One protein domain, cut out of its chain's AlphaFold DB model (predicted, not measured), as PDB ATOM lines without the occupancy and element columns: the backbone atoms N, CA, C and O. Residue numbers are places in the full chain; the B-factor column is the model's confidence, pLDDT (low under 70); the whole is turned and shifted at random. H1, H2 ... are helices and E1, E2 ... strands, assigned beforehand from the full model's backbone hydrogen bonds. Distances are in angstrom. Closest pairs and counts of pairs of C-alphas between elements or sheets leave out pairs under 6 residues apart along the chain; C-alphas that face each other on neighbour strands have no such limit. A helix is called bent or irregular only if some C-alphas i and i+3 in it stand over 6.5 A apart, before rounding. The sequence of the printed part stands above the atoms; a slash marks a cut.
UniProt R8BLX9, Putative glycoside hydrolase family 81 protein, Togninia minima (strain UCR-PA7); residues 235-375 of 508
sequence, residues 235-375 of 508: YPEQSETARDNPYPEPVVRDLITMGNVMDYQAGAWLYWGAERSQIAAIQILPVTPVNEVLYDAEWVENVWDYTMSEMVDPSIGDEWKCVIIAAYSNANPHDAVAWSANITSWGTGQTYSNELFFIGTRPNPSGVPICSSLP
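This is residues 235 to 375 of the 508 residues of the protein "Putative glycoside hydrolase family 81 protein" of Togninia minima (strain UCR-PA7) (UniProt R8BLX9). Four helices fold back and forth round H5 in the middle: H5, H6 and H7 make a triangle of nearly aligned helices, H4 packs on another side of H5, and the short H2 crosses H4 and H5. One end of the long axis is a loop-rich lobe with H1 and E1, and the other end has a tail with no named element, residues 361 to 375. The printed part has 141 residues, with seven named helices and one named strand in the order H1, E1, H2, H3, H4, H5, H6, H7. The class is mostly helix, though under half of the residues are in named elements. The whole is compact, with a radius of gyration of the C-alphas of 15.6 A and spans of 47 by 34 by 25 A.

After residues 235 to 249, which hold no named element, H1 takes residues 250 to 253, from C-alpha 250 at (-67.124, 20.759, 1.726). E1, residues 260 to 262, follows, then H2, residues 276 to 281, and H3, residues 289 to 293. H3 is neither bent nor irregular, but only just: C-alphas 290 and 293 are 6.3 A apart. H4, residues 297 to 311, measures 18.5 A and is irregular, with C-alphas 306 and 309 7.6 A apart. H5, residues 318 to 328, measures 14.8 A, H6, residues 333 to 340, 10.1 A, and H7, residues 352 to 360, 11.6 A, ending with C-alpha 360 at (-32.122, 27.432, -11.081).

H5 is the hub and touches four helices. H4 and H5 form a helical hairpin at a shallow tilt of 25 degrees; their closest C-alphas, Val 300 and Tyr 328, are 5.1 A apart. H5 and H6 form another at 4 degrees, with C-alphas 325 and 336 closest at 5.3 A. H6 and H7 form a third at 17 degrees, with C-alphas 333 and 359 closest at 5.7 A. H7 touches H5, running the same way, with C-alphas 326 and 359 closest at 6.0 A. H2 touches H5 at a steep tilt of 67 degrees, with C-alphas 281 and 323 closest at 5.7 A. H2 also touches H4, with C-alphas 277 and 307 closest at 5.3 A. H3 is close to H5 but not clearly touching, with C-alphas 291 and 327 closest at 7.9 A. H1 and E1 are apart from each other and from H4 and H5. E1 pairs with no named strand; its residues 260 to 261 pair antiparallel with residues 266 to 267. Every O i to N i+4 pair is within hydrogen-bond range in H2 and H7, against 9 of 11 in H4, 6 of 7 in H5, 3 of 4 in H6 and 0 of 1 in H3, where 1 of 2 O i to N i+3 pairs is within range; H1 is too short for an i+4 pair.

The C-alphas farthest apart, those of Tyr 264 and Ser 373, are 49.1 A apart. The printed part has no cut. The links E1 to H2 and H6 to H7 are long. The mean pLDDT of the printed part is 91.6, and no printed residue is under 70.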
ATOM      1  N   TYR A 235     -58.365  23.376  -4.762       94.12
ATOM      2  CA  TYR A 235     -58.363  24.837  -4.706       94.12
ATOM      3  C   TYR A 235     -59.566  25.288  -3.852       94.12
ATOM      4  O   TYR A 235     -60.673  25.390  -4.387       94.12
ATOM      5  N   PRO A 236     -59.408  25.528  -2.534       91.00
ATOM      6  CA  PRO A 236     -60.540  25.804  -1.635       91.00
ATOM      7  C   PRO A 236     -61.371  27.047  -1.987       91.00
ATOM      8  O   PRO A 236     -62.573  27.082  -1.735       91.00
ATOM      9  N   GLU A 237     -60.757  28.052  -2.619       89.81
ATOM     10  CA  GLU A 237     -61.431  29.274  -3.088       89.81
ATOM     11  C   GLU A 237     -62.251  29.057  -4.384       89.81
ATOM     12  O   GLU A 237     -62.977  29.944  -4.845       89.81
ATOM     13  N   GLN A 238     -62.163  27.872  -4.997       88.81
ATOM     14  CA  GLN A 238     -62.902  27.522  -6.206       88.81
ATOM     15  C   GLN A 238     -64.371  27.191  -5.885       88.81
ATOM     16  O   GLN A 238     -64.697  26.523  -4.905       88.81
ATOM     17  N   SER A 239     -65.298  27.620  -6.750       87.38
ATOM     18  CA  SER A 239     -66.729  27.338  -6.564       87.38
ATOM     19  C   SER A 239     -67.027  25.836  -6.500       87.38
ATOM     20  O   SER A 239     -66.620  25.083  -7.380       87.38
ATOM     21  N   GLU A 240     -67.894  25.435  -5.566       85.81
ATOM     22  CA  GLU A 240     -68.458  24.075  -5.461       85.81
ATOM     23  C   GLU A 240     -69.238  23.587  -6.702       85.81
ATOM     24  O   GLU A 240     -69.673  22.440  -6.755       85.81
ATOM     25  N   THR A 241     -69.444  24.459  -7.696       85.38
ATOM     26  CA  THR A 241     -70.076  24.133  -8.988       85.38
ATOM     27  C   THR A 241     -69.126  24.263 -10.185       85.38
ATOM     28  O   THR A 241     -69.571  24.173 -11.334       85.38
ATOM     29  N   ALA A 242     -67.832  24.492  -9.943       85.38
ATOM     30  CA  ALA A 242     -66.820  24.565 -10.989       85.38
ATOM     31  C   ALA A 242     -66.686  23.226 -11.734       85.38
ATOM     32  O   ALA A 242     -66.812  22.154 -11.144       85.38
ATOM     33  N   ARG A 243     -66.405  23.300 -13.043       80.69
ATOM     34  CA  ARG A 243     -66.315  22.135 -13.948       80.69
ATOM     35  C   ARG A 243     -65.376  21.049 -13.416       80.69
ATOM     36  O   ARG A 243     -65.670  19.865 -13.555       80.69
ATOM     37  N   ASP A 244     -64.268  21.506 -12.848       82.06
ATOM     38  CA  ASP A 244     -63.090  20.724 -12.487       82.06
ATOM     39  C   ASP A 244     -62.945  20.568 -10.967       82.06
ATOM     40  O   ASP A 244     -61.864  20.286 -10.473       82.06
ATOM     41  N   ASN A 245     -64.056  20.721 -10.233       85.12
ATOM     42  CA  ASN A 245     -64.173  20.341  -8.830       85.12
ATOM     43  C   ASN A 245     -65.048  19.076  -8.718       85.12
ATOM     44  O   ASN A 245     -66.274  19.168  -8.838       85.12
ATOM     45  N   PRO A 246     -64.468  17.877  -8.543       85.75
ATOM     46  CA  PRO A 246     -65.247  16.642  -8.531       85.75
ATOM     47  C   PRO A 246     -65.845  16.287  -7.156       85.75
ATOM     48  O   PRO A 246     -66.600  15.316  -7.083       85.75
ATOM     49  N   TYR A 247     -65.551  17.043  -6.085       90.94
ATOM     50  CA  TYR A 247     -65.841  16.646  -4.699       90.94
ATOM     51  C   TYR A 247     -67.041  17.399  -4.074       90.94
ATOM     52  O   TYR A 247     -66.957  18.601  -3.789       90.94
ATOM     53  N   PRO A 248     -68.184  16.723  -3.825       86.81
ATOM     54  CA  PRO A 248     -69.380  17.366  -3.281       86.81
ATOM     55  C   PRO A 248     -69.295  17.675  -1.775       86.81
ATOM     56  O   PRO A 248     -70.007  18.567  -1.306       86.81
ATOM     57  N   GLU A 249     -68.423  17.012  -1.015       91.00
ATOM     58  CA  GLU A 249     -68.204  17.258   0.414       91.00
ATOM     59  C   GLU A 249     -67.379  18.543   0.662       91.00
ATOM     60  O   GLU A 249     -66.232  18.618   0.219       91.00
ATOM     61  N   PRO A 250     -67.879  19.534   1.434       90.56
ATOM     62  CA  PRO A 250     -67.124  20.759   1.726       90.56
ATOM     63  C   PRO A 250     -65.759  20.492   2.372       90.56
ATOM     64  O   PRO A 250     -64.750  20.980   1.885       90.56
ATOM     65  N   VAL A 251     -65.710  19.598   3.368       91.31
ATOM     66  CA  VAL A 251     -64.473  19.226   4.089       91.31
ATOM     67  C   VAL A 251     -63.416  18.531   3.220       91.31
ATOM     68  O   VAL A 251     -62.292  18.338   3.674       91.31
ATOM     69  N   VAL A 252     -63.775  18.122   1.998       91.44
ATOM     70  CA  VAL A 252     -62.837  17.603   0.994       91.44
ATOM     71  C   VAL A 252     -62.354  18.732   0.083       91.44
ATOM     72  O   VAL A 252     -61.176  18.766  -0.254       91.44
ATOM     73  N   ARG A 253     -63.218  19.696  -0.263       90.12
ATOM     74  CA  ARG A 253     -62.821  20.913  -0.997       90.12
ATOM     75  C   ARG A 253     -61.929  21.851  -0.179       90.12
ATOM     76  O   ARG A 253     -61.140  22.572  -0.769       90.12
ATOM     77  N   ASP A 254     -62.020  21.797   1.150       91.44
ATOM     78  CA  ASP A 254     -61.150  22.529   2.082       91.44
ATOM     79  C   ASP A 254     -59.693  21.983   2.124       91.44
ATOM     80  O   ASP A 254     -58.839  22.538   2.819       91.44
ATOM     81  N   LEU A 255     -59.394  20.879   1.422       94.62
ATOM     82  CA  LEU A 255     -58.041  20.327   1.266       94.62
ATOM     83  C   LEU A 255     -57.293  21.005   0.104       94.62
ATOM     84  O   LEU A 255     -57.906  21.540  -0.812       94.62
ATOM     85  N   ILE A 256     -55.957  20.916   0.108       96.25
ATOM     86  CA  ILE A 256     -55.102  21.373  -1.010       96.25
ATOM     87  C   ILE A 256     -54.678  20.220  -1.930       96.25
ATOM     88  O   ILE A 256     -54.475  20.400  -3.132       96.25
ATOM     89  N   THR A 257     -54.536  19.014  -1.380       96.38
ATOM     90  CA  THR A 257     -54.151  17.835  -2.156       96.38
ATOM     91  C   THR A 257     -54.744  16.552  -1.590       96.38
ATOM     92  O   THR A 257     -54.912  16.416  -0.375       96.38
ATOM     93  N   MET A 258     -55.033  15.597  -2.472       96.00
ATOM     94  CA  MET A 258     -55.302  14.210  -2.089       96.00
ATOM     95  C   MET A 258     -54.004  13.438  -1.835       96.00
ATOM     96  O   MET A 258     -52.952  13.766  -2.384       96.00
ATOM     97  N   GLY A 259     -54.100  12.393  -1.012       96.19
ATOM     98  CA  GLY A 259     -53.080  11.352  -0.886       96.19
ATOM     99  C   GLY A 259     -53.430  10.136  -1.739       96.19
ATOM    100  O   GLY A 259     -52.610   9.700  -2.535       96.19
ATOM    101  N   ASN A 260     -54.676   9.655  -1.657       95.88
ATOM    102  CA  ASN A 260     -55.155   8.502  -2.422       95.88
ATOM    103  C   ASN A 260     -56.546   8.763  -3.043       95.88
ATOM    104  O   ASN A 260     -57.417   9.376  -2.412       95.88
ATOM    105  N   VAL A 261     -56.749   8.285  -4.275       96.19
ATOM    106  CA  VAL A 261     -58.030   8.284  -5.005       96.19
ATOM    107  C   VAL A 261     -58.375   6.847  -5.409       96.19
ATOM    108  O   VAL A 261     -57.567   6.170  -6.036       96.19
ATOM    109  N   MET A 262     -59.593   6.396  -5.093       93.69
ATOM    110  CA  MET A 262     -60.123   5.048  -5.354       93.69
ATOM    111  C   MET A 262     -61.444   5.086  -6.137       93.69
ATOM    112  O   MET A 262     -62.109   6.119  -6.190       93.69
ATOM    113  N   ASP A 263     -61.894   3.930  -6.646       89.31
ATOM    114  CA  ASP A 263     -63.178   3.755  -7.366       89.31
ATOM    115  C   ASP A 263     -64.408   4.427  -6.708       89.31
ATOM    116  O   ASP A 263     -65.346   4.812  -7.407       89.31
ATOM    117  N   TYR A 264     -64.453   4.508  -5.370       87.06
ATOM    118  CA  TYR A 264     -65.610   5.013  -4.612       87.06
ATOM    119  C   TYR A 264     -65.271   5.965  -3.450       87.06
ATOM    120  O   TYR A 264     -66.181   6.399  -2.742       87.06
ATOM    121  N   GLN A 265     -63.994   6.276  -3.213       90.88
ATOM    122  CA  GLN A 265     -63.547   7.139  -2.113       90.88
ATOM    123  C   GLN A 265     -62.232   7.842  -2.466       90.88
ATOM    124  O   GLN A 265     -61.456   7.327  -3.259       90.88
ATOM    125  N   ALA A 266     -61.957   8.991  -1.856       93.62
ATOM    126  CA  ALA A 266     -60.675   9.686  -1.959       93.62
ATOM    127  C   ALA A 266     -60.372  10.404  -0.637       93.62
ATOM    128  O   ALA A 266     -61.284  10.630   0.164       93.62
ATOM    129  N   GLY A 267     -59.115  10.766  -0.387       94.69
ATOM    130  CA  GLY A 267     -58.776  11.588   0.774       94.69
ATOM    131  C   GLY A 267     -57.295  11.923   0.933       94.69
ATOM    132  O   GLY A 267     -56.418  11.330   0.307       94.69
ATOM    133  N   ALA A 268     -57.020  12.869   1.833       95.88
ATOM    134  CA  ALA A 268     -55.681  13.223   2.301       95.88
ATOM    135  C   ALA A 268     -55.162  12.197   3.333       95.88
ATOM    136  O   ALA A 268     -55.095  12.469   4.531       95.88
ATOM    137  N   TRP A 269     -54.848  10.992   2.859       95.94
ATOM    138  CA  TRP A 269     -54.205   9.911   3.611       95.94
ATOM    139  C   TRP A 269     -53.372   9.039   2.661       95.94
ATOM    140  O   TRP A 269     -53.607   9.045   1.454       95.94
ATOM    141  N   LEU A 270     -52.408   8.310   3.222       95.88
ATOM    142  CA  LEU A 270     -51.487   7.401   2.535       95.88
ATOM    143  C   LEU A 270     -51.510   6.025   3.212       95.88
ATOM    144  O   LEU A 270     -51.897   5.913   4.380       95.88
ATOM    145  N   TYR A 271     -51.023   4.983   2.539       91.94
ATOM    146  CA  TYR A 271     -50.990   3.614   3.074       91.94
ATOM    147  C   TYR A 271     -50.215   3.448   4.396       91.94
ATOM    148  O   TYR A 271     -50.425   2.466   5.111       91.94
ATOM    149  N   TRP A 272     -49.356   4.406   4.759       93.69
ATOM    150  CA  TRP A 272     -48.577   4.413   6.005       93.69
ATOM    151  C   TRP A 272     -48.871   5.588   6.956       93.69
ATOM    152  O   TRP A 272     -48.313   5.616   8.055       93.69
ATOM    153  N   GLY A 273     -49.717   6.561   6.592       95.19
ATOM    154  CA  GLY A 273     -49.900   7.759   7.420       95.19
ATOM    155  C   GLY A 273     -50.782   8.859   6.827       95.19
ATOM    156  O   GLY A 273     -51.523   8.648   5.874       95.19
ATOM    157  N   ALA A 274     -50.717  10.050   7.426       96.12
ATOM    158  CA  ALA A 274     -51.438  11.244   6.969       96.12
ATOM    159  C   ALA A 274     -50.650  12.545   7.255       96.12
ATOM    160  O   ALA A 274     -51.215  13.568   7.639       96.12
ATOM    161  N   GLU A 275     -49.323  12.477   7.127       96.88
ATOM    162  CA  GLU A 275     -48.410  13.618   7.256       96.88
ATOM    163  C   GLU A 275     -48.505  14.492   5.996       96.88
ATOM    164  O   GLU A 275     -48.441  13.978   4.876       96.88
ATOM    165  N   ARG A 276     -48.718  15.804   6.147       97.12
ATOM    166  CA  ARG A 276     -49.134  16.683   5.037       97.12
ATOM    167  C   ARG A 276     -48.066  16.813   3.967       97.12
ATOM    168  O   ARG A 276     -48.375  16.836   2.779       97.12
ATOM    169  N   SER A 277     -46.816  16.914   4.398       97.19
ATOM    170  CA  SER A 277     -45.648  17.011   3.534       97.19
ATOM    171  C   SER A 277     -45.437  15.728   2.733       97.19
ATOM    172  O   SER A 277     -45.121  15.811   1.552       97.19
ATOM    173  N   GLN A 278     -45.721  14.555   3.306       97.12
ATOM    174  CA  GLN A 278     -45.720  13.287   2.571       97.12
ATOM    175  C   GLN A 278     -46.871  13.244   1.553       97.12
ATOM    176  O   GLN A 278     -46.626  12.965   0.381       97.12
ATOM    177  N   ILE A 279     -48.098  13.603   1.968       97.94
ATOM    178  CA  ILE A 279     -49.292  13.656   1.100       97.94
ATOM    179  C   ILE A 279     -49.070  14.582  -0.107       97.94
ATOM    180  O   ILE A 279     -49.443  14.233  -1.222       97.94
ATOM    181  N   ALA A 280     -48.450  15.747   0.097       97.75
ATOM    182  CA  ALA A 280     -48.131  16.680  -0.981       97.75
ATOM    183  C   ALA A 280     -46.963  16.203  -1.855       97.75
ATOM    184  O   ALA A 280     -47.056  16.227  -3.082       97.75
ATOM    185  N   ALA A 281     -45.866  15.747  -1.244       97.19
ATOM    186  CA  ALA A 281     -44.674  15.338  -1.975       97.19
ATOM    187  C   ALA A 281     -44.925  14.133  -2.896       97.19
ATOM    188  O   ALA A 281     -44.346  14.091  -3.980       97.19
ATOM    189  N   ILE A 282     -45.812  13.197  -2.533       96.38
ATOM    190  CA  ILE A 282     -46.121  12.037  -3.386       96.38
ATOM    191  C   ILE A 282     -46.853  12.401  -4.694       96.38
ATOM    192  O   ILE A 282     -46.743  11.684  -5.683       96.38
ATOM    193  N   GLN A 283     -47.507  13.566  -4.766       97.50
ATOM    194  CA  GLN A 283     -48.099  14.070  -6.019       97.50
ATOM    195  C   GLN A 283     -47.106  14.869  -6.881       97.50
ATOM    196  O   GLN A 283     -47.405  15.236  -8.015       97.50
ATOM    197  N   ILE A 284     -45.907  15.132  -6.356       97.19
ATOM    198  CA  ILE A 284     -44.865  15.938  -7.003       97.19
ATOM    199  C   ILE A 284     -43.679  15.064  -7.437       97.19
ATOM    200  O   ILE A 284     -43.075  15.328  -8.480       97.19
ATOM    201  N   LEU A 285     -43.303  14.058  -6.643       96.50
ATOM    202  CA  LEU A 285     -42.141  13.212  -6.915       96.50
ATOM    203  C   LEU A 285     -42.376  12.279  -8.121       96.50
ATOM    204  O   LEU A 285     -43.509  11.872  -8.368       96.50
ATOM    205  N   PRO A 286     -41.317  11.900  -8.859       96.50
ATOM    206  CA  PRO A 286     -39.946  12.409  -8.788       96.50
ATOM    207  C   PRO A 286     -39.799  13.782  -9.467       96.50
ATOM    208  O   PRO A 286     -40.395  14.045 -10.509       96.50
ATOM    209  N   VAL A 287     -38.926  14.643  -8.931       93.25
ATOM    210  CA  VAL A 287     -38.687  15.999  -9.465       93.25
ATOM    211  C   VAL A 287     -37.995  15.939 -10.833       93.25
ATOM    212  O   VAL A 287     -36.786  15.713 -10.946       93.25
ATOM    213  N   THR A 288     -38.753  16.170 -11.900       90.69
ATOM    214  CA  THR A 288     -38.320  16.025 -13.295       90.69
ATOM    215  C   THR A 288     -38.906  17.128 -14.194       90.69
ATOM    216  O   THR A 288     -39.868  17.792 -13.816       90.69
ATOM    217  N   PRO A 289     -38.371  17.365 -15.411       86.44
ATOM    218  CA  PRO A 289     -38.878  18.425 -16.288       86.44
ATOM    219  C   PRO A 289     -40.350  18.283 -16.710       86.44
ATOM    220  O   PRO A 289     -40.950  19.275 -17.105       86.44
ATOM    221  N   VAL A 290     -40.976  17.102 -16.604       88.56
ATOM    222  CA  VAL A 290     -42.425  16.968 -16.857       88.56
ATOM    223  C   VAL A 290     -43.270  17.665 -15.779       88.56
ATOM    224  O   VAL A 290     -44.369  18.133 -16.072       88.56
ATOM    225  N   ASN A 291     -42.740  17.851 -14.564       89.25
ATOM    226  CA  ASN A 291     -43.424  18.590 -13.503       89.25
ATOM    227  C   ASN A 291     -43.553  20.101 -13.792       89.25
ATOM    228  O   ASN A 291     -44.409  20.745 -13.195       89.25
ATOM    229  N   GLU A 292     -42.779  20.667 -14.734       85.62
ATOM    230  CA  GLU A 292     -42.875  22.087 -15.141       85.62
ATOM    231  C   GLU A 292     -44.285  22.508 -15.563       85.62
ATOM    232  O   GLU A 292     -44.635  23.675 -15.412       85.62
ATOM    233  N   VAL A 293     -45.083  21.563 -16.070       85.88
ATOM    234  CA  VAL A 293     -46.445  21.795 -16.575       85.88
ATOM    235  C   VAL A 293     -47.518  21.022 -15.795       85.88
ATOM    236  O   VAL A 293     -48.688  21.056 -16.169       85.88
ATOM    237  N   LEU A 294     -47.132  20.328 -14.715       90.62
ATOM    238  CA  LEU A 294     -48.058  19.614 -13.830       90.62
ATOM    239  C   LEU A 294     -48.786  20.582 -12.891       90.62
ATOM    240  O   LEU A 294     -50.003  20.492 -12.750       90.62
ATOM    241  N   TYR A 295     -48.060  21.505 -12.266       89.62
ATOM    242  CA  TYR A 295     -48.607  22.419 -11.266       89.62
ATOM    243  C   TYR A 295     -48.399  23.890 -11.639       89.62
ATOM    244  O   TYR A 295     -47.317  24.304 -12.068       89.62
ATOM    245  N   ASP A 296     -49.460  24.675 -11.456       92.50
ATOM    246  CA  ASP A 296     -49.432  26.130 -11.552       92.50
ATOM    247  C   ASP A 296     -48.960  26.785 -10.240       92.50
ATOM    248  O   ASP A 296     -48.582  26.111  -9.279       92.50
ATOM    249  N   ALA A 297     -48.927  28.120 -10.232       93.75
ATOM    250  CA  ALA A 297     -48.468  28.899  -9.088       93.75
ATOM    251  C   ALA A 297     -49.427  28.830  -7.886       93.75
ATOM    252  O   ALA A 297     -48.957  28.740  -6.756       93.75
ATOM    253  N   GLU A 298     -50.744  28.824  -8.119       95.38
ATOM    254  CA  GLU A 298     -51.748  28.847  -7.049       95.38
ATOM    255  C   GLU A 298     -51.694  27.543  -6.245       95.38
ATOM    256  O   GLU A 298     -51.672  27.569  -5.013       95.38
ATOM    257  N   TRP A 299     -51.577  26.397  -6.922       96.44
ATOM    258  CA  TRP A 299     -51.464  25.119  -6.224       96.44
ATOM    259  C   TRP A 299     -50.157  24.982  -5.432       96.44
ATOM    260  O   TRP A 299     -50.201  24.541  -4.284       96.44
ATOM    261  N   VAL A 300     -48.995  25.381  -5.975       97.06
ATOM    262  CA  VAL A 300     -47.729  25.246  -5.219       97.06
ATOM    263  C   VAL A 300     -47.614  26.228  -4.055       97.06
ATOM    264  O   VAL A 300     -46.999  25.882  -3.048       97.06
ATOM    265  N   GLU A 301     -48.220  27.415  -4.146       97.69
ATOM    266  CA  GLU A 301     -48.320  28.356  -3.022       97.69
ATOM    267  C   GLU A 301     -49.267  27.815  -1.936       97.69
ATOM    268  O   GLU A 301     -48.902  27.785  -0.759       97.69
ATOM    269  N   ASN A 302     -50.418  27.252  -2.320       97.75
ATOM    270  CA  ASN A 302     -51.319  26.579  -1.381       97.75
ATOM    271  C   ASN A 302     -50.663  25.355  -0.707       97.75
ATOM    272  O   ASN A 302     -50.833  25.145   0.496       97.75
ATOM    273  N   VAL A 303     -49.895  24.540  -1.445       98.19
ATOM    274  CA  VAL A 303     -49.160  23.377  -0.899       98.19
ATOM    275  C   VAL A 303     -48.085  23.822   0.091       98.19
ATOM    276  O   VAL A 303     -47.907  23.196   1.141       98.19
ATOM    277  N   TRP A 304     -47.384  24.910  -0.218       98.12
ATOM    278  CA  TRP A 304     -46.362  25.492   0.645       98.12
ATOM    279  C   TRP A 304     -46.938  25.917   2.000       98.12
ATOM    280  O   TRP A 304     -46.449  25.473   3.039       98.12
ATOM    281  N   ASP A 305     -48.039  26.671   2.004       97.75
ATOM    282  CA  ASP A 305     -48.698  27.110   3.240       97.75
ATOM    283  C   ASP A 305     -49.363  25.945   4.000       97.75
ATOM    284  O   ASP A 305     -49.275  25.869   5.229       97.75
ATOM    285  N   TYR A 306     -49.958  24.977   3.291       97.06
ATOM    286  CA  TYR A 306     -50.546  23.763   3.879       97.06
ATOM    287  C   TYR A 306     -49.520  22.904   4.634       97.06
ATOM    288  O   TYR A 306     -49.834  22.357   5.699       97.06
ATOM    289  N   THR A 307     -48.297  22.803   4.103       98.00
ATOM    290  CA  THR A 307     -47.203  21.991   4.665       98.00
ATOM    291  C   THR A 307     -46.276  22.767   5.607       98.00
ATOM    292  O   THR A 307     -45.523  22.143   6.354       98.00
ATOM    293  N   MET A 308     -46.349  24.104   5.642       97.81
ATOM    294  CA  MET A 308     -45.410  24.994   6.345       97.81
ATOM    295  C   MET A 308     -45.093  24.585   7.794       97.81
ATOM    296  O   MET A 308     -43.936  24.650   8.213       97.81
ATOM    297  N   SER A 309     -46.085  24.113   8.557       97.56
ATOM    298  CA  SER A 309     -45.886  23.656   9.942       97.56
ATOM    299  C   SER A 309     -44.944  22.456  10.072       97.56
ATOM    300  O   SER A 309     -44.247  22.347  11.074       97.56
ATOM    301  N   GLU A 310     -44.906  21.577   9.071       97.31
ATOM    302  CA  GLU A 310     -44.012  20.416   9.007       97.31
ATOM    303  C   GLU A 310     -42.676  20.780   8.342       97.31
ATOM    304  O   GLU A 310     -41.621  20.290   8.750       97.31
ATOM    305  N   MET A 311     -42.687  21.712   7.380       96.75
ATOM    306  CA  MET A 311     -41.471  22.243   6.749       96.75
ATOM    307  C   MET A 311     -40.502  22.824   7.792       96.75
ATOM    308  O   MET A 311     -39.305  22.525   7.748       96.75
ATOM    309  N   VAL A 312     -41.013  23.579   8.774       94.94
ATOM    310  CA  VAL A 312     -40.208  24.144   9.879       94.94
ATOM    311  C   VAL A 312     -39.922  23.172  11.030       94.94
ATOM    312  O   VAL A 312     -39.091  23.490  11.883       94.94
ATOM    313  N   ASP A 313     -40.579  22.010  11.090       92.62
ATOM    314  CA  ASP A 313     -40.399  21.060  12.192       92.62
ATOM    315  C   ASP A 313     -39.094  20.252  12.004       92.62
ATOM    316  O   ASP A 313     -38.942  19.563  10.990       92.62
ATOM    317  N   PRO A 314     -38.132  20.309  12.948       84.81
ATOM    318  CA  PRO A 314     -36.847  19.620  12.832       84.81
ATOM    319  C   PRO A 314     -36.920  18.100  13.070       84.81
ATOM    320  O   PRO A 314     -35.888  17.438  12.975       84.81
ATOM    321  N   SER A 315     -38.088  17.548  13.413       87.81
ATOM    322  CA  SER A 315     -38.323  16.100  13.495       87.81
ATOM    323  C   SER A 315     -38.777  15.478  12.169       87.81
ATOM    324  O   SER A 315     -38.612  14.273  11.988       87.81
ATOM    325  N   ILE A 316     -39.274  16.290  11.227       90.19
ATOM    326  CA  ILE A 316     -39.632  15.858   9.870       90.19
ATOM    327  C   ILE A 316     -38.393  15.928   8.969       90.19
ATOM    328  O   ILE A 316     -37.742  16.975   8.877       90.19
ATOM    329  N   GLY A 317     -38.070  14.815   8.305       88.25
ATOM    330  CA  GLY A 317     -36.890  14.675   7.449       88.25
ATOM    331  C   GLY A 317     -36.941  15.527   6.176       88.25
ATOM    332  O   GLY A 317     -38.012  15.817   5.641       88.25
ATOM    333  N   ASP A 318     -35.774  15.939   5.674       93.44
ATOM    334  CA  ASP A 318     -35.696  16.837   4.511       93.44
ATOM    335  C   ASP A 318     -36.035  16.142   3.175       93.44
ATOM    336  O   ASP A 318     -36.342  16.818   2.193       93.44
ATOM    337  N   GLU A 319     -36.010  14.806   3.124       91.94
ATOM    338  CA  GLU A 319     -36.311  13.993   1.936       91.94
ATOM    339  C   GLU A 319     -37.665  14.308   1.281       91.94
ATOM    340  O   GLU A 319     -37.736  14.351   0.055       91.94
ATOM    341  N   TRP A 320     -38.708  14.604   2.059       94.69
ATOM    342  CA  TRP A 320     -40.003  15.054   1.525       94.69
ATOM    343  C   TRP A 320     -40.031  16.570   1.283       94.69
ATOM    344  O   TRP A 320     -40.629  17.050   0.319       94.69
ATOM    345  N   LYS A 321     -39.321  17.340   2.118       97.31
ATOM    346  CA  LYS A 321     -39.262  18.809   2.043       97.31
ATOM    347  C   LYS A 321     -38.589  19.299   0.763       97.31
ATOM    348  O   LYS A 321     -39.039  20.291   0.198       97.31
ATOM    349  N   CYS A 322     -37.554  18.610   0.276       96.69
ATOM    350  CA  CYS A 322     -36.888  18.969  -0.980       96.69
ATOM    351  C   CYS A 322     -37.845  18.918  -2.182       96.69
ATOM    352  O   CYS A 322     -37.875  19.832  -2.997       96.69
ATOM    353  N   VAL A 323     -38.728  17.920  -2.230       96.56
ATOM    354  CA  VAL A 323     -39.733  17.775  -3.289       96.56
ATOM    355  C   VAL A 323     -40.697  18.974  -3.303       96.56
ATOM    356  O   VAL A 323     -40.985  19.529  -4.363       96.56
ATOM    357  N   ILE A 324     -41.131  19.429  -2.124       98.06
ATOM    358  CA  ILE A 324     -42.001  20.605  -1.960       98.06
ATOM    359  C   ILE A 324     -41.262  21.908  -2.310       98.06
ATOM    360  O   ILE A 324     -41.817  22.754  -3.008       98.06
ATOM    361  N   ILE A 325     -40.002  22.063  -1.888       97.81
ATOM    362  CA  ILE A 325     -39.148  23.217  -2.231       97.81
ATOM    363  C   ILE A 325     -38.951  23.313  -3.750       97.81
ATOM    364  O   ILE A 325     -39.105  24.394  -4.327       97.81
ATOM    365  N   ALA A 326     -38.679  22.189  -4.415       96.19
ATOM    366  CA  ALA A 326     -38.582  22.128  -5.863       96.19
ATOM    367  C   ALA A 326     -39.891  22.565  -6.541       96.19
ATOM    368  O   ALA A 326     -39.839  23.411  -7.434       96.19
ATOM    369  N   ALA A 327     -41.058  22.081  -6.103       97.00
ATOM    370  CA  ALA A 327     -42.342  22.505  -6.669       97.00
ATOM    371  C   ALA A 327     -42.641  23.992  -6.440       97.00
ATOM    372  O   ALA A 327     -42.957  24.703  -7.393       97.00
ATOM    373  N   TYR A 328     -42.455  24.489  -5.214       97.38
ATOM    374  CA  TYR A 328     -42.662  25.896  -4.855       97.38
ATOM    375  C   TYR A 328     -41.846  26.860  -5.731       97.38
ATOM    376  O   TYR A 328     -42.275  27.983  -6.006       97.38
ATOM    377  N   SER A 329     -40.709  26.404  -6.267       94.75
ATOM    378  CA  SER A 329     -39.905  27.193  -7.200       94.75
ATOM    379  C   SER A 329     -40.619  27.560  -8.514       94.75
ATOM    380  O   SER A 329     -40.238  28.559  -9.121       94.75
ATOM    381  N   ASN A 330     -41.676  26.848  -8.941       91.75
ATOM    382  CA  ASN A 330     -42.490  27.262 -10.100       91.75
ATOM    383  C   ASN A 330     -43.114  28.659  -9.918       91.75
ATOM    384  O   ASN A 330     -43.264  29.377 -10.906       91.75
ATOM    385  N   ALA A 331     -43.433  29.045  -8.678       93.94
ATOM    386  CA  ALA A 331     -43.908  30.383  -8.328       93.94
ATOM    387  C   ALA A 331     -42.773  31.266  -7.777       93.94
ATOM    388  O   ALA A 331     -42.518  32.357  -8.289       93.94
ATOM    389  N   ASN A 332     -42.046  30.770  -6.767       95.19
ATOM    390  CA  ASN A 332     -41.151  31.566  -5.922       95.19
ATOM    391  C   ASN A 332     -39.712  31.000  -5.891       95.19
ATOM    392  O   ASN A 332     -39.229  30.544  -4.850       95.19
ATOM    393  N   PRO A 333     -38.971  31.027  -7.019       92.44
ATOM    394  CA  PRO A 333     -37.671  30.357  -7.130       92.44
ATOM    395  C   PRO A 333     -36.572  30.966  -6.250       92.44
ATOM    396  O   PRO A 333     -35.654  30.255  -5.841       92.44
ATOM    397  N   HIS A 334     -36.663  32.263  -5.937       92.19
ATOM    398  CA  HIS A 334     -35.709  32.968  -5.070       92.19
ATOM    399  C   HIS A 334     -35.847  32.579  -3.591       92.19
ATOM    400  O   HIS A 334     -34.843  32.515  -2.883       92.19
ATOM    401  N   ASP A 335     -37.054  32.237  -3.138       93.75
ATOM    402  CA  ASP A 335     -37.267  31.691  -1.796       93.75
ATOM    403  C   ASP A 335     -36.972  30.188  -1.768       93.75
ATOM    404  O   ASP A 335     -36.258  29.717  -0.883       93.75
ATOM    405  N   ALA A 336     -37.411  29.438  -2.785       94.94
ATOM    406  CA  ALA A 336     -37.107  28.014  -2.912       94.94
ATOM    407  C   ALA A 336     -35.593  27.731  -2.870       94.94
ATOM    408  O   ALA A 336     -35.149  26.855  -2.128       94.94
ATOM    409  N   VAL A 337     -34.761  28.510  -3.578       91.81
ATOM    410  CA  VAL A 337     -33.299  28.333  -3.517       91.81
ATOM    411  C   VAL A 337     -32.737  28.632  -2.120       91.81
ATOM    412  O   VAL A 337     -31.848  27.913  -1.658       91.81
ATOM    413  N   ALA A 338     -33.285  29.619  -1.403       91.38
ATOM    414  CA  ALA A 338     -32.884  29.942  -0.034       91.38
ATOM    415  C   ALA A 338     -33.263  28.834   0.969       91.38
ATOM    416  O   ALA A 338     -32.500  28.557   1.895       91.38
ATOM    417  N   TRP A 339     -34.383  28.137   0.762       94.06
ATOM    418  CA  TRP A 339     -34.738  26.941   1.533       94.06
ATOM    419  C   TRP A 339     -33.889  25.721   1.139       94.06
ATOM    420  O   TRP A 339     -33.391  25.019   2.023       94.06
ATOM    421  N   SER A 340     -33.603  25.526  -0.155       92.25
ATOM    422  CA  SER A 340     -32.733  24.444  -0.654       92.25
ATOM    423  C   SER A 340     -31.309  24.488  -0.070       92.25
ATOM    424  O   SER A 340     -30.638  23.464   0.049       92.25
ATOM    425  N   ALA A 341     -30.858  25.671   0.364       87.25
ATOM    426  CA  ALA A 341     -29.577  25.881   1.035       87.25
ATOM    427  C   ALA A 341     -29.523  25.359   2.484       87.25
ATOM    428  O   ALA A 341     -28.432  25.264   3.055       87.25
ATOM    429  N   ASN A 342     -30.668  25.032   3.093       86.06
ATOM    430  CA  ASN A 342     -30.772  24.620   4.497       86.06
ATOM    431  C   ASN A 342     -31.087  23.126   4.684       86.06
ATOM    432  O   ASN A 342     -30.715  22.565   5.719       86.06
ATOM    433  N   ILE A 343     -31.708  22.483   3.689       87.94
ATOM    434  CA  ILE A 343     -31.959  21.034   3.679       87.94
ATOM    435  C   ILE A 343     -30.668  20.216   3.562       87.94
ATOM    436  O   ILE A 343     -29.654  20.654   3.007       87.94
ATOM    437  N   THR A 344     -30.709  19.006   4.110       84.69
ATOM    438  CA  THR A 344     -29.550  18.124   4.285       84.69
ATOM    439  C   THR A 344     -29.701  16.778   3.576       84.69
ATOM    440  O   THR A 344     -28.704  16.254   3.072       84.69
ATOM    441  N   SER A 345     -30.933  16.264   3.495       87.62
ATOM    442  CA  SER A 345     -31.346  15.037   2.800       87.62
ATOM    443  C   SER A 345     -32.130  15.357   1.517       87.62
ATOM    444  O   SER A 345     -32.743  16.417   1.404       87.62
ATOM    445  N   TRP A 346     -32.111  14.420   0.563       91.94
ATOM    446  CA  TRP A 346     -32.904  14.435  -0.680       91.94
ATOM    447  C   TRP A 346     -33.570  13.070  -0.950       91.94
ATOM    448  O   TRP A 346     -33.957  12.765  -2.075       91.94
ATOM    449  N   GLY A 347     -33.656  12.208   0.069       89.38
ATOM    450  CA  GLY A 347     -34.133  10.832  -0.086       89.38
ATOM    451  C   GLY A 347     -33.259  10.008  -1.038       89.38
ATOM    452  O   GLY A 347     -32.050  10.223  -1.138       89.38
ATOM    453  N   THR A 348     -33.873   9.047  -1.729       88.00
ATOM    454  CA  THR A 348     -33.220   8.204  -2.750       88.00
ATOM    455  C   THR A 348     -33.530   8.648  -4.184       88.00
ATOM    456  O   THR A 348     -32.671   8.524  -5.054       88.00
ATOM    457  N   GLY A 349     -34.737   9.172  -4.434       91.00
ATOM    458  CA  GLY A 349     -35.233   9.562  -5.762       91.00
ATOM    459  C   GLY A 349     -34.886  10.988  -6.216       91.00
ATOM    460  O   GLY A 349     -35.236  11.367  -7.334       91.00
ATOM    461  N   GLN A 350     -34.205  11.787  -5.390       92.19
ATOM    462  CA  GLN A 350     -33.807  13.165  -5.703       92.19
ATOM    463  C   GLN A 350     -32.335  13.404  -5.320       92.19
ATOM    464  O   GLN A 350     -31.739  12.680  -4.526       92.19
ATOM    465  N   THR A 351     -31.706  14.418  -5.919       91.25
ATOM    466  CA  THR A 351     -30.343  14.850  -5.571       91.25
ATOM    467  C   THR A 351     -30.270  16.370  -5.472       91.25
ATOM    468  O   THR A 351     -30.908  17.064  -6.262       91.25
ATOM    469  N   TYR A 352     -29.406  16.902  -4.598       90.12
ATOM    470  CA  TYR A 352     -29.102  18.346  -4.514       90.12
ATOM    471  C   TYR A 352     -28.755  18.978  -5.873       90.12
ATOM    472  O   TYR A 352     -28.968  20.159  -6.122       90.12
ATOM    473  N   SER A 353     -28.194  18.172  -6.767       87.38
ATOM    474  CA  SER A 353     -27.723  18.586  -8.079       87.38
ATOM    475  C   SER A 353     -28.866  18.768  -9.092       87.38
ATOM    476  O   SER A 353     -28.826  19.676  -9.927       87.38
ATOM    477  N   ASN A 354     -29.910  17.938  -8.994       92.25
ATOM    478  CA  ASN A 354     -31.162  18.113  -9.730       92.25
ATOM    479  C   ASN A 354     -32.063  19.169  -9.063       92.25
ATOM    480  O   ASN A 354     -32.651  19.972  -9.775       92.25
ATOM    481  N   GLU A 355     -32.088  19.225  -7.727       92.88
ATOM    482  CA  GLU A 355     -32.746  20.257  -6.909       92.88
ATOM    483  C   GLU A 355     -32.320  21.672  -7.337       92.88
ATOM    484  O   GLU A 355     -33.125  22.442  -7.865       92.88
ATOM    485  N   LEU A 356     -31.023  21.988  -7.214       89.69
ATOM    486  CA  LEU A 356     -30.477  23.289  -7.605       89.69
ATOM    487  C   LEU A 356     -30.658  23.590  -9.092       89.69
ATOM    488  O   LEU A 356     -30.774  24.758  -9.457       89.69
ATOM    489  N   PHE A 357     -30.673  22.570  -9.958       88.81
ATOM    490  CA  PHE A 357     -30.958  22.820 -11.364       88.81
ATOM    491  C   PHE A 357     -32.414  23.221 -11.577       88.81
ATOM    492  O   PHE A 357     -32.671  24.231 -12.225       88.81
ATOM    493  N   PHE A 358     -33.352  22.419 -11.065       90.81
ATOM    494  CA  PHE A 358     -34.782  22.605 -11.286       90.81
ATOM    495  C   PHE A 358     -35.176  24.021 -10.866       90.81
ATOM    496  O   PHE A 358     -35.655  24.791 -11.699       90.81
ATOM    497  N   ILE A 359     -34.811  24.402  -9.637       92.31
ATOM    498  CA  ILE A 359     -34.980  25.751  -9.090       92.31
ATOM    499  C   ILE A 359     -34.232  26.798  -9.939       92.31
ATOM    500  O   ILE A 359     -34.786  27.840 -10.285       92.31
ATOM    501  N   GLY A 360     -32.981  26.520 -10.320       89.19
ATOM    502  CA  GLY A 360     -32.122  27.432 -11.081       89.19
ATOM    503  C   GLY A 360     -32.586  27.756 -12.507       89.19
ATOM    504  O   GLY A 360     -32.130  28.759 -13.060       89.19
ATOM    505  N   THR A 361     -33.491  26.966 -13.099       87.12
ATOM    506  CA  THR A 361     -34.069  27.233 -14.432       87.12
ATOM    507  C   THR A 361     -35.570  27.461 -14.445       87.12
ATOM    508  O   THR A 361     -36.198  27.354 -15.501       87.12
ATOM    509  N   ARG A 362     -36.164  27.800 -13.300       88.12
ATOM    510  CA  ARG A 362     -37.520  28.355 -13.288       88.12
ATOM    511  C   ARG A 362     -37.569  29.672 -14.075       88.12
ATOM    512  O   ARG A 362     -36.545  30.362 -14.178       88.12
ATOM    513  N   PRO A 363     -38.734  30.060 -14.626       84.50
ATOM    514  CA  PRO A 363     -38.922  31.390 -15.193       84.50
ATOM    515  C   PRO A 363     -38.481  32.468 -14.196       84.50
ATOM    516  O   PRO A 363     -38.848  32.431 -13.026       84.50
ATOM    517  N   ASN A 364     -37.690  33.441 -14.657       82.00
ATOM    518  CA  ASN A 364     -37.055  34.424 -13.777       82.00
ATOM    519  C   ASN A 364     -37.356  35.874 -14.212       82.00
ATOM    520  O   ASN A 364     -36.472  36.547 -14.753       82.00
ATOM    521  N   PRO A 365     -38.592  36.381 -14.010       79.44
ATOM    522  CA  PRO A 365     -39.001  37.700 -14.504       79.44
ATOM    523  C   PRO A 365     -38.228  38.879 -13.899       79.44
ATOM    524  O   PRO A 365     -38.196  39.952 -14.496       79.44
ATOM    525  N   SER A 366     -37.601  38.702 -12.729       83.94
ATOM    526  CA  SER A 366     -36.820  39.755 -12.064       83.94
ATOM    527  C   SER A 366     -35.437  39.975 -12.688       83.94
ATOM    528  O   SER A 366     -34.819  41.012 -12.448       83.94
ATOM    529  N   GLY A 367     -34.918  39.005 -13.451       84.25
ATOM    530  CA  GLY A 367     -33.563  39.028 -14.015       84.25
ATOM    531  C   GLY A 367     -32.424  38.912 -12.988       84.25
ATOM    532  O   GLY A 367     -31.262  38.808 -13.382       84.25
ATOM    533  N   VAL A 368     -32.725  38.890 -11.685       86.81
ATOM    534  CA  VAL A 368     -31.751  38.602 -10.620       86.81
ATOM    535  C   VAL A 368     -31.406  37.111 -10.697       86.81
ATOM    536  O   VAL A 368     -32.333  36.306 -10.739       86.81
ATOM    537  N   PRO A 369     -30.135  36.672 -10.735       86.25
ATOM    538  CA  PRO A 369     -29.844  35.248 -10.893       86.25
ATOM    539  C   PRO A 369     -30.224  34.467  -9.629       86.25
ATOM    540  O   PRO A 369     -29.727  34.777  -8.548       86.25
ATOM    541  N   ILE A 370     -31.068  33.441  -9.785       87.81
ATOM    542  CA  ILE A 370     -31.661  32.660  -8.684       87.81
ATOM    543  C   ILE A 370     -30.569  32.084  -7.767       87.81
ATOM    544  O   ILE A 370     -30.467  32.451  -6.602       87.81
ATOM    545  N   CYS A 371     -29.661  31.263  -8.296       83.75
ATOM    546  CA  CYS A 371     -28.640  30.583  -7.487       83.75
ATOM    547  C   CYS A 371     -27.366  31.418  -7.209       83.75
ATOM    548  O   CYS A 371     -26.299  30.842  -7.010       83.75
ATOM    549  N   SER A 372     -27.423  32.758  -7.230       73.81
ATOM    550  CA  SER A 372     -26.206  33.603  -7.171       73.81
ATOM    551  C   SER A 372     -25.514  33.699  -5.806       73.81
ATOM    552  O   SER A 372     -24.338  34.061  -5.760       73.81
ATOM    553  N   SER A 373     -26.205  33.392  -4.705       71.50
ATOM    554  CA  SER A 373     -25.681  33.581  -3.344       71.50
ATOM    555  C   SER A 373     -26.010  32.421  -2.399       71.50
ATOM    556  O   SER A 373     -26.462  32.632  -1.273       71.50
ATOM    557  N   LEU A 374     -25.788  31.187  -2.857       80.62
ATOM    558  CA  LEU A 374     -25.820  30.008  -1.987       80.62
ATOM    559  C   LEU A 374     -24.656  30.056  -0.974       80.62
ATOM    560  O   LEU A 374     -23.532  30.393  -1.353       80.62
ATOM    561  N   PRO A 375     -24.882  29.724   0.309       82.12
ATOM    562  CA  PRO A 375     -23.839  29.761   1.323       82.12
ATOM    563  C   PRO A 375     -22.981  28.487   1.280       82.12
ATOM    564  O   PRO A 375     -23.464  27.382   1.524       82.12
TER     565      PRO A 375